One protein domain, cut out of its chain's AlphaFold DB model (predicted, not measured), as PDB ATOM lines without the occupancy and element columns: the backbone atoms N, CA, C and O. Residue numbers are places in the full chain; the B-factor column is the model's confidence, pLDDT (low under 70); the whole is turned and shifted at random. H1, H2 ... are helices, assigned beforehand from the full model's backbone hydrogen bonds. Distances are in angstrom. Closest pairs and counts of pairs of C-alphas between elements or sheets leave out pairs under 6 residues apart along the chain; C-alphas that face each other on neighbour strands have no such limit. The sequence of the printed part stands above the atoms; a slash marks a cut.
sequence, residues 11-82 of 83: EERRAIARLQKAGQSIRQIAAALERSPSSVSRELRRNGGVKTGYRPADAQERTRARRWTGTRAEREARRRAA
ATOM      1  N   GLU A  11     169.483 176.232 197.152       88.50
ATOM      2  CA  GLU A  11     170.541 177.224 196.935       88.50
ATOM      3  C   GLU A  11     171.253 177.592 198.239       88.50
ATOM      4  O   GLU A  11     172.486 177.559 198.309       88.50
ATOM      5  N   GLU A  12     170.493 177.819 199.313       89.88
ATOM      6  CA  GLU A  12     171.051 178.078 200.642       89.88
ATOM      7  C   GLU A  12     171.857 176.869 201.136       89.88
ATOM      8  O   GLU A  12     172.974 177.013 201.629       89.88
ATOM      9  N   ARG A  13     171.358 175.644 200.920       90.81
ATOM     10  CA  ARG A  13     172.090 174.404 201.241       90.81
ATOM     11  C   ARG A  13     173.388 174.294 200.429       90.81
ATOM     12  O   ARG A  13     174.431 173.935 200.975       90.81
ATOM     13  N   ARG A  14     173.371 174.629 199.135       91.88
ATOM     14  CA  ARG A  14     174.576 174.658 198.283       91.88
ATOM     15  C   ARG A  14     175.591 175.686 198.772       91.88
ATOM     16  O   ARG A  14     176.790 175.417 198.725       91.88
ATOM     17  N   ALA A  15     175.137 176.845 199.233       91.50
ATOM     18  CA  ALA A  15     176.001 177.861 199.816       91.50
ATOM     19  C   ALA A  15     176.607 177.397 201.153       91.50
ATOM     20  O   ALA A  15     177.820 177.499 201.317       91.50
ATOM     21  N   ILE A  16     175.830 176.762 202.044       90.88
ATOM     22  CA  ILE A  16     176.361 176.135 203.274       90.88
ATOM     23  C   ILE A  16     177.487 175.149 202.940       90.88
ATOM     24  O   ILE A  16     178.547 175.208 203.558       90.88
ATOM     25  N   ALA A  17     177.295 174.269 201.950       90.00
ATOM     26  CA  ALA A  17     178.323 173.302 201.553       90.00
ATOM     27  C   ALA A  17     179.599 173.975 201.024       90.00
ATOM     28  O   ALA A  17     180.702 173.583 201.401       90.00
ATOM     29  N   ARG A  18     179.456 175.002 200.174       91.62
ATOM     30  CA  ARG A  18     180.590 175.766 199.629       91.62
ATOM     31  C   ARG A  18     181.387 176.457 200.734       91.62
ATOM     32  O   ARG A  18     182.603 176.302 200.793       91.62
ATOM     33  N   LEU A  19     180.704 177.166 201.628       90.81
ATOM     34  CA  LEU A  19     181.341 177.923 202.706       90.81
ATOM     35  C   LEU A  19     181.941 177.003 203.780       90.81
ATOM     36  O   LEU A  19     183.023 177.281 204.292       90.81
ATOM     37  N   GLN A  20     181.302 175.865 204.066       88.50
ATOM     38  CA  GLN A  20     181.869 174.846 204.950       88.50
ATOM     39  C   GLN A  20     183.144 174.231 204.354       88.50
ATOM     40  O   GLN A  20     184.126 174.059 205.071       88.50
ATOM     41  N   LYS A  21     183.167 173.947 203.042       88.06
ATOM     42  CA  LYS A  21     184.375 173.466 202.350       88.06
ATOM     43  C   LYS A  21     185.498 174.510 202.358       88.06
ATOM     44  O   LYS A  21     186.664 174.137 202.403       88.06
ATOM     45  N   ALA A  22     185.149 175.795 202.357       89.50
ATOM     46  CA  ALA A  22     186.092 176.902 202.514       89.50
ATOM     47  C   ALA A  22     186.581 177.106 203.966       89.50
ATOM     48  O   ALA A  22     187.324 178.046 204.226       89.50
ATOM     49  N   GLY A  23     186.162 176.262 204.920       89.69
ATOM     50  CA  GLY A  23     186.587 176.346 206.321       89.69
ATOM     51  C   GLY A  23     185.908 177.455 207.127       89.69
ATOM     52  O   GLY A  23     186.361 177.773 208.226       89.69
ATOM     53  N   GLN A  24     184.824 178.054 206.620       92.06
ATOM     54  CA  GLN A  24     184.116 179.098 207.356       92.06
ATOM     55  C   GLN A  24     183.370 178.543 208.572       92.06
ATOM     56  O   GLN A  24     182.779 177.460 208.547       92.06
ATOM     57  N   SER A  25     183.345 179.332 209.645       92.56
ATOM     58  CA  SER A  25     182.592 179.007 210.856       92.56
ATOM     59  C   SER A  25     181.079 179.112 210.632       92.56
ATOM     60  O   SER A  25     180.600 179.878 209.797       92.56
ATOM     61  N   ILE A  26     180.290 178.414 211.456       91.12
ATOM     62  CA  ILE A  26     178.815 178.447 211.396       91.12
ATOM     63  C   ILE A  26     178.268 179.883 211.452       91.12
ATOM     64  O   ILE A  26     177.284 180.186 210.783       91.12
ATOM     65  N   ARG A  27     178.896 180.772 212.234       93.38
ATOM     66  CA  ARG A  27     178.476 182.178 212.347       93.38
ATOM     67  C   ARG A  27     178.713 182.955 211.052       93.38
ATOM     68  O   ARG A  27     177.830 183.705 210.655       93.38
ATOM     69  N   GLN A  28     179.848 182.744 210.384       93.00
ATOM     70  CA  GLN A  28     180.146 183.368 209.089       93.00
ATOM     71  C   GLN A  28     179.197 182.869 208.000       93.00
ATOM     72  O   GLN A  28     178.637 183.671 207.261       93.00
ATOM     73  N   ILE A  29     178.935 181.560 207.969       92.44
ATOM     74  CA  ILE A  29     177.965 180.956 207.047       92.44
ATOM     75  C   ILE A  29     176.571 181.549 207.268       92.44
ATOM     76  O   ILE A  29     175.875 181.890 206.319       92.44
ATOM     77  N   ALA A  30     176.155 181.680 208.527       91.81
ATOM     78  CA  ALA A  30     174.860 182.240 208.880       91.81
ATOM     79  C   ALA A  30     174.737 183.717 208.480       91.81
ATOM     80  O   ALA A  30     173.714 184.101 207.922       91.81
ATOM     81  N   ALA A  31     175.792 184.510 208.694       92.06
ATOM     82  CA  ALA A  31     175.851 185.900 208.254       92.06
ATOM     83  C   ALA A  31     175.766 186.022 206.723       92.06
ATOM     84  O   ALA A  31     174.988 186.826 206.227       92.06
ATOM     85  N   ALA A  32     176.488 185.177 205.979       91.00
ATOM     86  CA  ALA A  32     176.469 185.169 204.515       91.00
ATOM     87  C   ALA A  32     175.112 184.765 203.910       91.00
ATOM     88  O   ALA A  32     174.832 185.085 202.761       91.00
ATOM     89  N   LEU A  33     174.287 184.039 204.668       88.38
ATOM     90  CA  LEU A  33     172.947 183.604 204.260       88.38
ATOM     91  C   LEU A  33     171.834 184.470 204.851       88.38
ATOM     92  O   LEU A  33     170.665 184.147 204.667       88.38
ATOM     93  N   GLU A  34     172.182 185.495 205.635       89.12
ATOM     94  CA  GLU A  34     171.225 186.305 206.398       89.12
ATOM     95  C   GLU A  34     170.283 185.441 207.266       89.12
ATOM     96  O   GLU A  34     169.104 185.729 207.479       89.12
ATOM     97  N   ARG A  35     170.811 184.327 207.793       88.88
ATOM     98  CA  ARG A  35     170.082 183.382 208.648       88.88
ATOM     99  C   ARG A  35     170.619 183.393 210.069       88.88
ATOM    100  O   ARG A  35     171.756 183.752 210.347       88.88
ATOM    101  N   SER A  36     169.808 182.891 211.002       90.50
ATOM    102  CA  SER A  36     170.292 182.676 212.365       90.50
ATOM    103  C   SER A  36     171.357 181.561 212.398       90.50
ATOM    104  O   SER A  36     171.160 180.510 211.771       90.50
ATOM    105  N   PRO A  37     172.428 181.695 213.204       90.88
ATOM    106  CA  PRO A  37     173.395 180.613 213.422       90.88
ATOM    107  C   PRO A  37     172.739 179.322 213.926       90.88
ATOM    108  O   PRO A  37     173.177 178.217 213.601       90.88
ATOM    109  N   SER A  38     171.633 179.450 214.670       90.38
ATOM    110  CA  SER A  38     170.841 178.313 215.152       90.38
ATOM    111  C   SER A  38     170.167 177.529 214.018       90.38
ATOM    112  O   SER A  38     169.945 176.325 214.155       90.38
ATOM    113  N   SER A  39     169.833 178.186 212.903       90.19
ATOM    114  CA  SER A  39     169.245 177.549 211.720       90.19
ATOM    115  C   SER A  39     170.292 176.711 210.995       90.19
ATOM    116  O   SER A  39     170.058 175.530 210.747       90.19
ATOM    117  N   VAL A  40     171.471 177.289 210.745       89.50
ATOM    118  CA  VAL A  40     172.593 176.597 210.092       89.50
ATOM    119  C   VAL A  40     173.082 175.427 210.950       89.50
ATOM    120  O   VAL A  40     173.241 174.318 210.449       89.50
ATOM    121  N   SER A  41     173.232 175.620 212.264       90.62
ATOM    122  CA  SER A  41     173.612 174.542 213.188       90.62
ATOM    123  C   SER A  41     172.600 173.389 213.184       90.62
ATOM    124  O   SER A  41     172.977 172.223 213.053       90.62
ATOM    125  N   ARG A  42     171.294 173.689 213.258       89.38
ATOM    126  CA  ARG A  42     170.241 172.660 213.205       89.38
ATOM    127  C   ARG A  42     170.224 171.915 211.874       89.38
ATOM    128  O   ARG A  42     169.985 170.710 211.873       89.38
ATOM    129  N   GLU A  43     170.459 172.610 210.771       89.69
ATOM    130  CA  GLU A  43     170.569 172.018 209.441       89.69
ATOM    131  C   GLU A  43     171.752 171.045 209.363       89.69
ATOM    132  O   GLU A  43     171.558 169.870 209.051       89.69
ATOM    133  N   LEU A  44     172.950 171.499 209.738       87.44
ATOM    134  CA  LEU A  44     174.160 170.675 209.755       87.44
ATOM    135  C   LEU A  44     174.022 169.472 210.692       87.44
ATOM    136  O   LEU A  44     174.431 168.374 210.343       87.44
ATOM    137  N   ARG A  45     173.377 169.629 211.852       87.25
ATOM    138  CA  ARG A  45     173.143 168.513 212.780       87.25
ATOM    139  C   ARG A  45     172.156 167.478 212.232       87.25
ATOM    140  O   ARG A  45     172.307 166.291 212.489       87.25
ATOM    141  N   ARG A  46     171.110 167.911 211.519       84.44
ATOM    142  CA  ARG A  46     170.046 167.017 211.015       84.44
ATOM    143  C   ARG A  46     170.374 166.365 209.677       84.44
ATOM    144  O   ARG A  46     169.800 165.318 209.362       84.44
ATOM    145  N   ASN A  47     171.204 167.023 208.877       84.38
ATOM    146  CA  ASN A  47     171.459 166.662 207.488       84.38
ATOM    147  C   ASN A  47     172.956 166.575 207.139       84.38
ATOM    148  O   ASN A  47     173.287 166.207 206.015       84.38
ATOM    149  N   GLY A  48     173.862 166.880 208.071       76.31
ATOM    150  CA  GLY A  48     175.292 166.623 207.923       76.31
ATOM    151  C   GLY A  48     175.595 165.133 208.039       76.31
ATOM    152  O   GLY A  48     175.143 164.464 208.970       76.31
ATOM    153  N   GLY A  49     176.342 164.601 207.071       68.25
ATOM    154  CA  GLY A  49     176.863 163.242 207.139       68.25
ATOM    155  C   GLY A  49     178.076 163.190 208.063       68.25
ATOM    156  O   GLY A  49     178.999 163.983 207.904       68.25
ATOM    157  N   VAL A  50     178.099 162.233 208.994       58.53
ATOM    158  CA  VAL A  50     179.187 162.060 209.980       58.53
ATOM    159  C   VAL A  50     180.549 161.799 209.317       58.53
ATOM    160  O   VAL A  50     181.576 162.154 209.881       58.53
ATOM    161  N   LYS A  51     180.569 161.195 208.119       59.72
ATOM    162  CA  LYS A  51     181.805 160.758 207.438       59.72
ATOM    163  C   LYS A  51     182.117 161.479 206.121       59.72
ATOM    164  O   LYS A  51     183.271 161.514 205.722       59.72
ATOM    165  N   THR A  52     181.117 162.034 205.439       65.12
ATOM    166  CA  THR A  52     181.242 162.538 204.054       65.12
ATOM    167  C   THR A  52     181.078 164.054 203.919       65.12
ATOM    168  O   THR A  52     181.080 164.574 202.806       65.12
ATOM    169  N   GLY A  53     180.941 164.775 205.037       74.69
ATOM    170  CA  GLY A  53     180.654 166.209 205.034       74.69
ATOM    171  C   GLY A  53     179.197 166.526 204.676       74.69
ATOM    172  O   GLY A  53     178.335 165.643 204.588       74.69
ATOM    173  N   TYR A  54     178.888 167.813 204.515       82.12
ATOM    174  CA  TYR A  54     177.534 168.270 204.210       82.12
ATOM    175  C   TYR A  54     177.216 168.162 202.707       82.12
ATOM    176  O   TYR A  54     177.834 168.833 201.881       82.12
ATOM    177  N   ARG A  55     176.221 167.333 202.347       85.12
ATOM    178  CA  ARG A  55     175.758 167.119 200.961       85.12
ATOM    179  C   ARG A  55     174.368 167.743 200.754       85.12
ATOM    180  O   ARG A  55     173.385 167.209 201.269       85.12
ATOM    181  N   PRO A  56     174.243 168.837 199.975       84.88
ATOM    182  CA  PRO A  56     172.976 169.558 199.797       84.88
ATOM    183  C   PRO A  56     171.839 168.711 199.214       84.88
ATOM    184  O   PRO A  56     170.699 168.830 199.658       84.88
ATOM    185  N   ALA A  57     172.146 167.849 198.239       83.44
ATOM    186  CA  ALA A  57     171.156 166.993 197.583       83.44
ATOM    187  C   ALA A  57     170.560 165.968 198.561       83.44
ATOM    188  O   ALA A  57     169.338 165.882 198.692       83.44
ATOM    189  N   ASP A  58     171.411 165.278 199.328       83.50
ATOM    190  CA  ASP A  58     170.980 164.336 200.366       83.50
ATOM    191  C   ASP A  58     170.165 165.047 201.454       83.50
ATOM    192  O   ASP A  58     169.153 164.538 201.934       83.50
ATOM    193  N   ALA A  59     170.594 166.249 201.846       85.06
ATOM    194  CA  ALA A  59     169.914 167.064 202.842       85.06
ATOM    195  C   ALA A  59     168.494 167.454 202.386       85.06
ATOM    196  O   ALA A  59     167.539 167.402 203.170       85.06
ATOM    197  N   GLN A  60     168.347 167.807 201.107       85.56
ATOM    198  CA  GLN A  60     167.061 168.127 200.496       85.56
ATOM    199  C   GLN A  60     166.167 166.888 200.386       85.56
ATOM    200  O   GLN A  60     164.994 166.956 200.754       85.56
ATOM    201  N   GLU A  61     166.706 165.745 199.951       83.19
ATOM    202  CA  GLU A  61     165.948 164.491 199.892       83.19
ATOM    203  C   GLU A  61     165.460 164.074 201.284       83.19
ATOM    204  O   GLU A  61     164.275 163.799 201.459       83.19
ATOM    205  N   ARG A  62     166.324 164.117 202.307       83.81
ATOM    206  CA  ARG A  62     165.950 163.807 203.698       83.81
ATOM    207  C   ARG A  62     164.865 164.742 204.216       83.81
ATOM    208  O   ARG A  62     163.941 164.299 204.896       83.81
ATOM    209  N   THR A  63     164.956 166.033 203.906       85.12
ATOM    210  CA  THR A  63     163.929 167.015 204.283       85.12
ATOM    211  C   THR A  63     162.593 166.711 203.605       85.12
ATOM    212  O   THR A  63     161.560 166.701 204.274       85.12
ATOM    213  N   ARG A  64     162.606 166.384 202.307       83.31
ATOM    214  CA  ARG A  64     161.410 165.967 201.556       83.31
ATOM    215  C   ARG A  64     160.819 164.666 202.098       83.31
ATOM    216  O   ARG A  64     159.615 164.594 202.312       83.31
ATOM    217  N   ALA A  65     161.655 163.672 202.386       82.56
ATOM    218  CA  ALA A  65     161.235 162.378 202.911       82.56
ATOM    219  C   ALA A  65     160.570 162.491 204.290       82.56
ATOM    220  O   ALA A  65     159.582 161.811 204.536       82.56
ATOM    221  N   ARG A  66     161.062 163.371 205.173       80.94
ATOM    222  CA  ARG A  66     160.443 163.623 206.491       80.94
ATOM    223  C   ARG A  66     159.100 164.347 206.404       80.94
ATOM    224  O   ARG A  66     158.295 164.232 207.316       80.94
ATOM    225  N   ARG A  67     158.886 165.127 205.343       80.69
ATOM    226  CA  ARG A  67     157.617 165.823 205.080       80.69
ATOM    227  C   ARG A  67     156.602 164.955 204.350       80.69
ATOM    228  O   ARG A  67     155.466 165.380 204.186       80.69
ATOM    229  N   TRP A  68     157.010 163.787 203.873       78.38
ATOM    230  CA  TRP A  68     156.102 162.874 203.209       78.38
ATOM    231  C   TRP A  68     155.101 162.320 204.226       78.38
ATOM    232  O   TRP A  68     155.488 161.618 205.155       78.38
ATOM    233  N   THR A  69     153.826 162.649 204.035       74.81
ATOM    234  CA  THR A  69     152.715 162.213 204.892       74.81
ATOM    235  C   THR A  69     151.929 161.035 204.312       74.81
ATOM    236  O   THR A  69     151.015 160.547 204.967       74.81
ATOM    237  N   GLY A  70     152.263 160.574 203.101       78.38
ATOM    238  CA  GLY A  70     151.618 159.422 202.464       78.38
ATOM    239  C   GLY A  70     152.254 158.081 202.840       78.38
ATOM    240  O   GLY A  70     153.259 158.001 203.555       78.38
ATOM    241  N   THR A  71     151.732 156.999 202.277       79.00
ATOM    242  CA  THR A  71     152.314 155.662 202.422       79.00
ATOM    243  C   THR A  71     153.631 155.539 201.651       79.00
ATOM    244  O   THR A  71     153.930 156.287 200.714       79.00
ATOM    245  N   ARG A  72     154.465 154.569 202.041       70.50
ATOM    246  CA  ARG A  72     155.712 154.264 201.321       70.50
ATOM    247  C   ARG A  72     155.447 153.859 199.864       70.50
ATOM    248  O   ARG A  72     156.227 154.247 198.997       70.50
ATOM    249  N   ALA A  73     154.357 153.130 199.615       75.19
ATOM    250  CA  ALA A  73     153.959 152.670 198.286       75.19
ATOM    251  C   ALA A  73     153.651 153.846 197.348       75.19
ATOM    252  O   ALA A  73     154.187 153.914 196.244       75.19
ATOM    253  N   GLU A  74     152.889 154.837 197.820       76.00
ATOM    254  CA  GLU A  74     152.584 156.056 197.058       76.00
ATOM    255  C   GLU A  74     153.848 156.871 196.733       76.00
ATOM    256  O   GLU A  74     153.983 157.435 195.644       76.00
ATOM    257  N   ARG A  75     154.828 156.889 197.646       71.31
ATOM    258  CA  ARG A  75     156.122 157.551 197.420       71.31
ATOM    259  C   ARG A  75     156.930 156.874 196.314       71.31
ATOM    260  O   ARG A  75     157.548 157.558 195.500       71.31
ATOM    261  N   GLU A  76     156.967 155.542 196.310       75.38
ATOM    262  CA  GLU A  76     157.678 154.749 195.300       75.38
ATOM    263  C   GLU A  76     156.984 154.819 193.934       75.38
ATOM    264  O   GLU A  76     157.670 154.981 192.925       75.38
ATOM    265  N   ALA A  77     155.648 154.813 193.898       75.88
ATOM    266  CA  ALA A  77     154.870 155.024 192.679       75.88
ATOM    267  C   ALA A  77     155.171 156.392 192.045       75.88
ATOM    268  O   ALA A  77     155.501 156.471 190.863       75.88
ATOM    269  N   ARG A  78     155.183 157.468 192.849       72.12
ATOM    270  CA  ARG A  78     155.550 158.816 192.383       72.12
ATOM    271  C   ARG A  78     156.995 158.905 191.882       72.12
ATOM    272  O   ARG A  78     157.268 159.665 190.960       72.12
ATOM    273  N   ARG A  79     157.924 158.149 192.482       66.25
ATOM    274  CA  ARG A  79     159.325 158.075 192.033       66.25
ATOM    275  C   ARG A  79     159.451 157.339 190.694       66.25
ATOM    276  O   ARG A  79     160.243 157.768 189.866       66.25
ATOM    277  N   ARG A  80     158.686 156.260 190.484       67.94
ATOM    278  CA  ARG A  80     158.670 155.497 189.222       67.94
ATOM    279  C   ARG A  80     158.005 156.253 188.071       67.94
ATOM    280  O   ARG A  80     158.451 156.106 186.948       67.94
ATOM    281  N   ALA A  81     156.993 157.071 188.354       70.50
ATOM    282  CA  ALA A  81     156.287 157.871 187.349       70.50
ATOM    283  C   ALA A  81     157.063 159.113 186.856       70.50
ATOM    284  O   ALA A  81     156.570 159.838 186.002       70.50
ATOM    285  N   ALA A  82     158.237 159.400 187.429       63.41
ATOM    286  CA  ALA A  82     159.075 160.548 187.073       63.41
ATOM    287  C   ALA A  82     160.265 160.181 186.155       63.41
ATOM    288  O   ALA A  82     161.191 160.983 186.030       63.41
TER     289      ALA A  82
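What this domain is: This is residues 11 to 82 of the 83 residues of the protein "Helix-turn-helix domain-containing protein" of Rhodospirillales bacterium (UniProt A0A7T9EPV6). Three short helices, H1, H2 and H3, make a small head with their centres in a triangle, and H4 begins against this head and leads away from it. From the last residues of H4 onward a thin arm sticks out, residues 66 to 74, of which 66 to 67 belong to H4 and 72 to 74 to H5, and residues 76 to 82, of which 76 to 80 belong to H5, and H5 touches no other helix. The printed part has 72 residues, with five named helices in the order H1 to H5 and no named strand; its class is all helix. The whole is loose, with a radius of gyration of the C-alphas of 14.6 A, and elongated, spanning 41 by 22 by 21 A.

How they stand to each other: H1, residues 11 to 21, and H2, residues 26 to 32, touch at Leu 19 and Ile 29, their closest C-alphas, 6.3 A apart, at a steep tilt of 51 degrees, opposite ways. H3, residues 37 to 47, touches H2 at a steep tilt of 66 degrees, opposite ways; the closest C-alphas, those of Ala 30 and Pro 37, are 5.0 A apart. H1 and H3 are close but not clearly touching. H4, residues 56 to 67, touches H1 with residues 56 to 59 alone; the closest C-alphas, those of Arg 13 and Pro 56, are 5.1 A apart. H4 and H3 only just touch, with 3 pairs of C-alphas within 8 A, the closest being Asn 47 and Ala 59 at 4.9 A. H5, residues 72 to 80, touches no helix. In H1, H2, H3, H4 and H5 every O i to N i+4 pair is within hydrogen-bond range.

Where its parts are: H1 begins at C-alpha 11 (170.541, 177.224, 196.935) and is 15.3 A long, H2 9.9 A and H3 15.3 A. H4 is 16.7 A long, from C-alpha 56 (172.976, 169.558, 199.797). H5, 12.5 A, ends at C-alpha 80 (158.670, 155.497, 189.222).

The domain as a whole: The two C-alphas farthest apart, those of Gln 28 and Ala 73, are 41.8 A apart. The printed part has no cut, and no link is long. The pLDDT is under 70 at residues 49 to 52, 79 to 80 and 82.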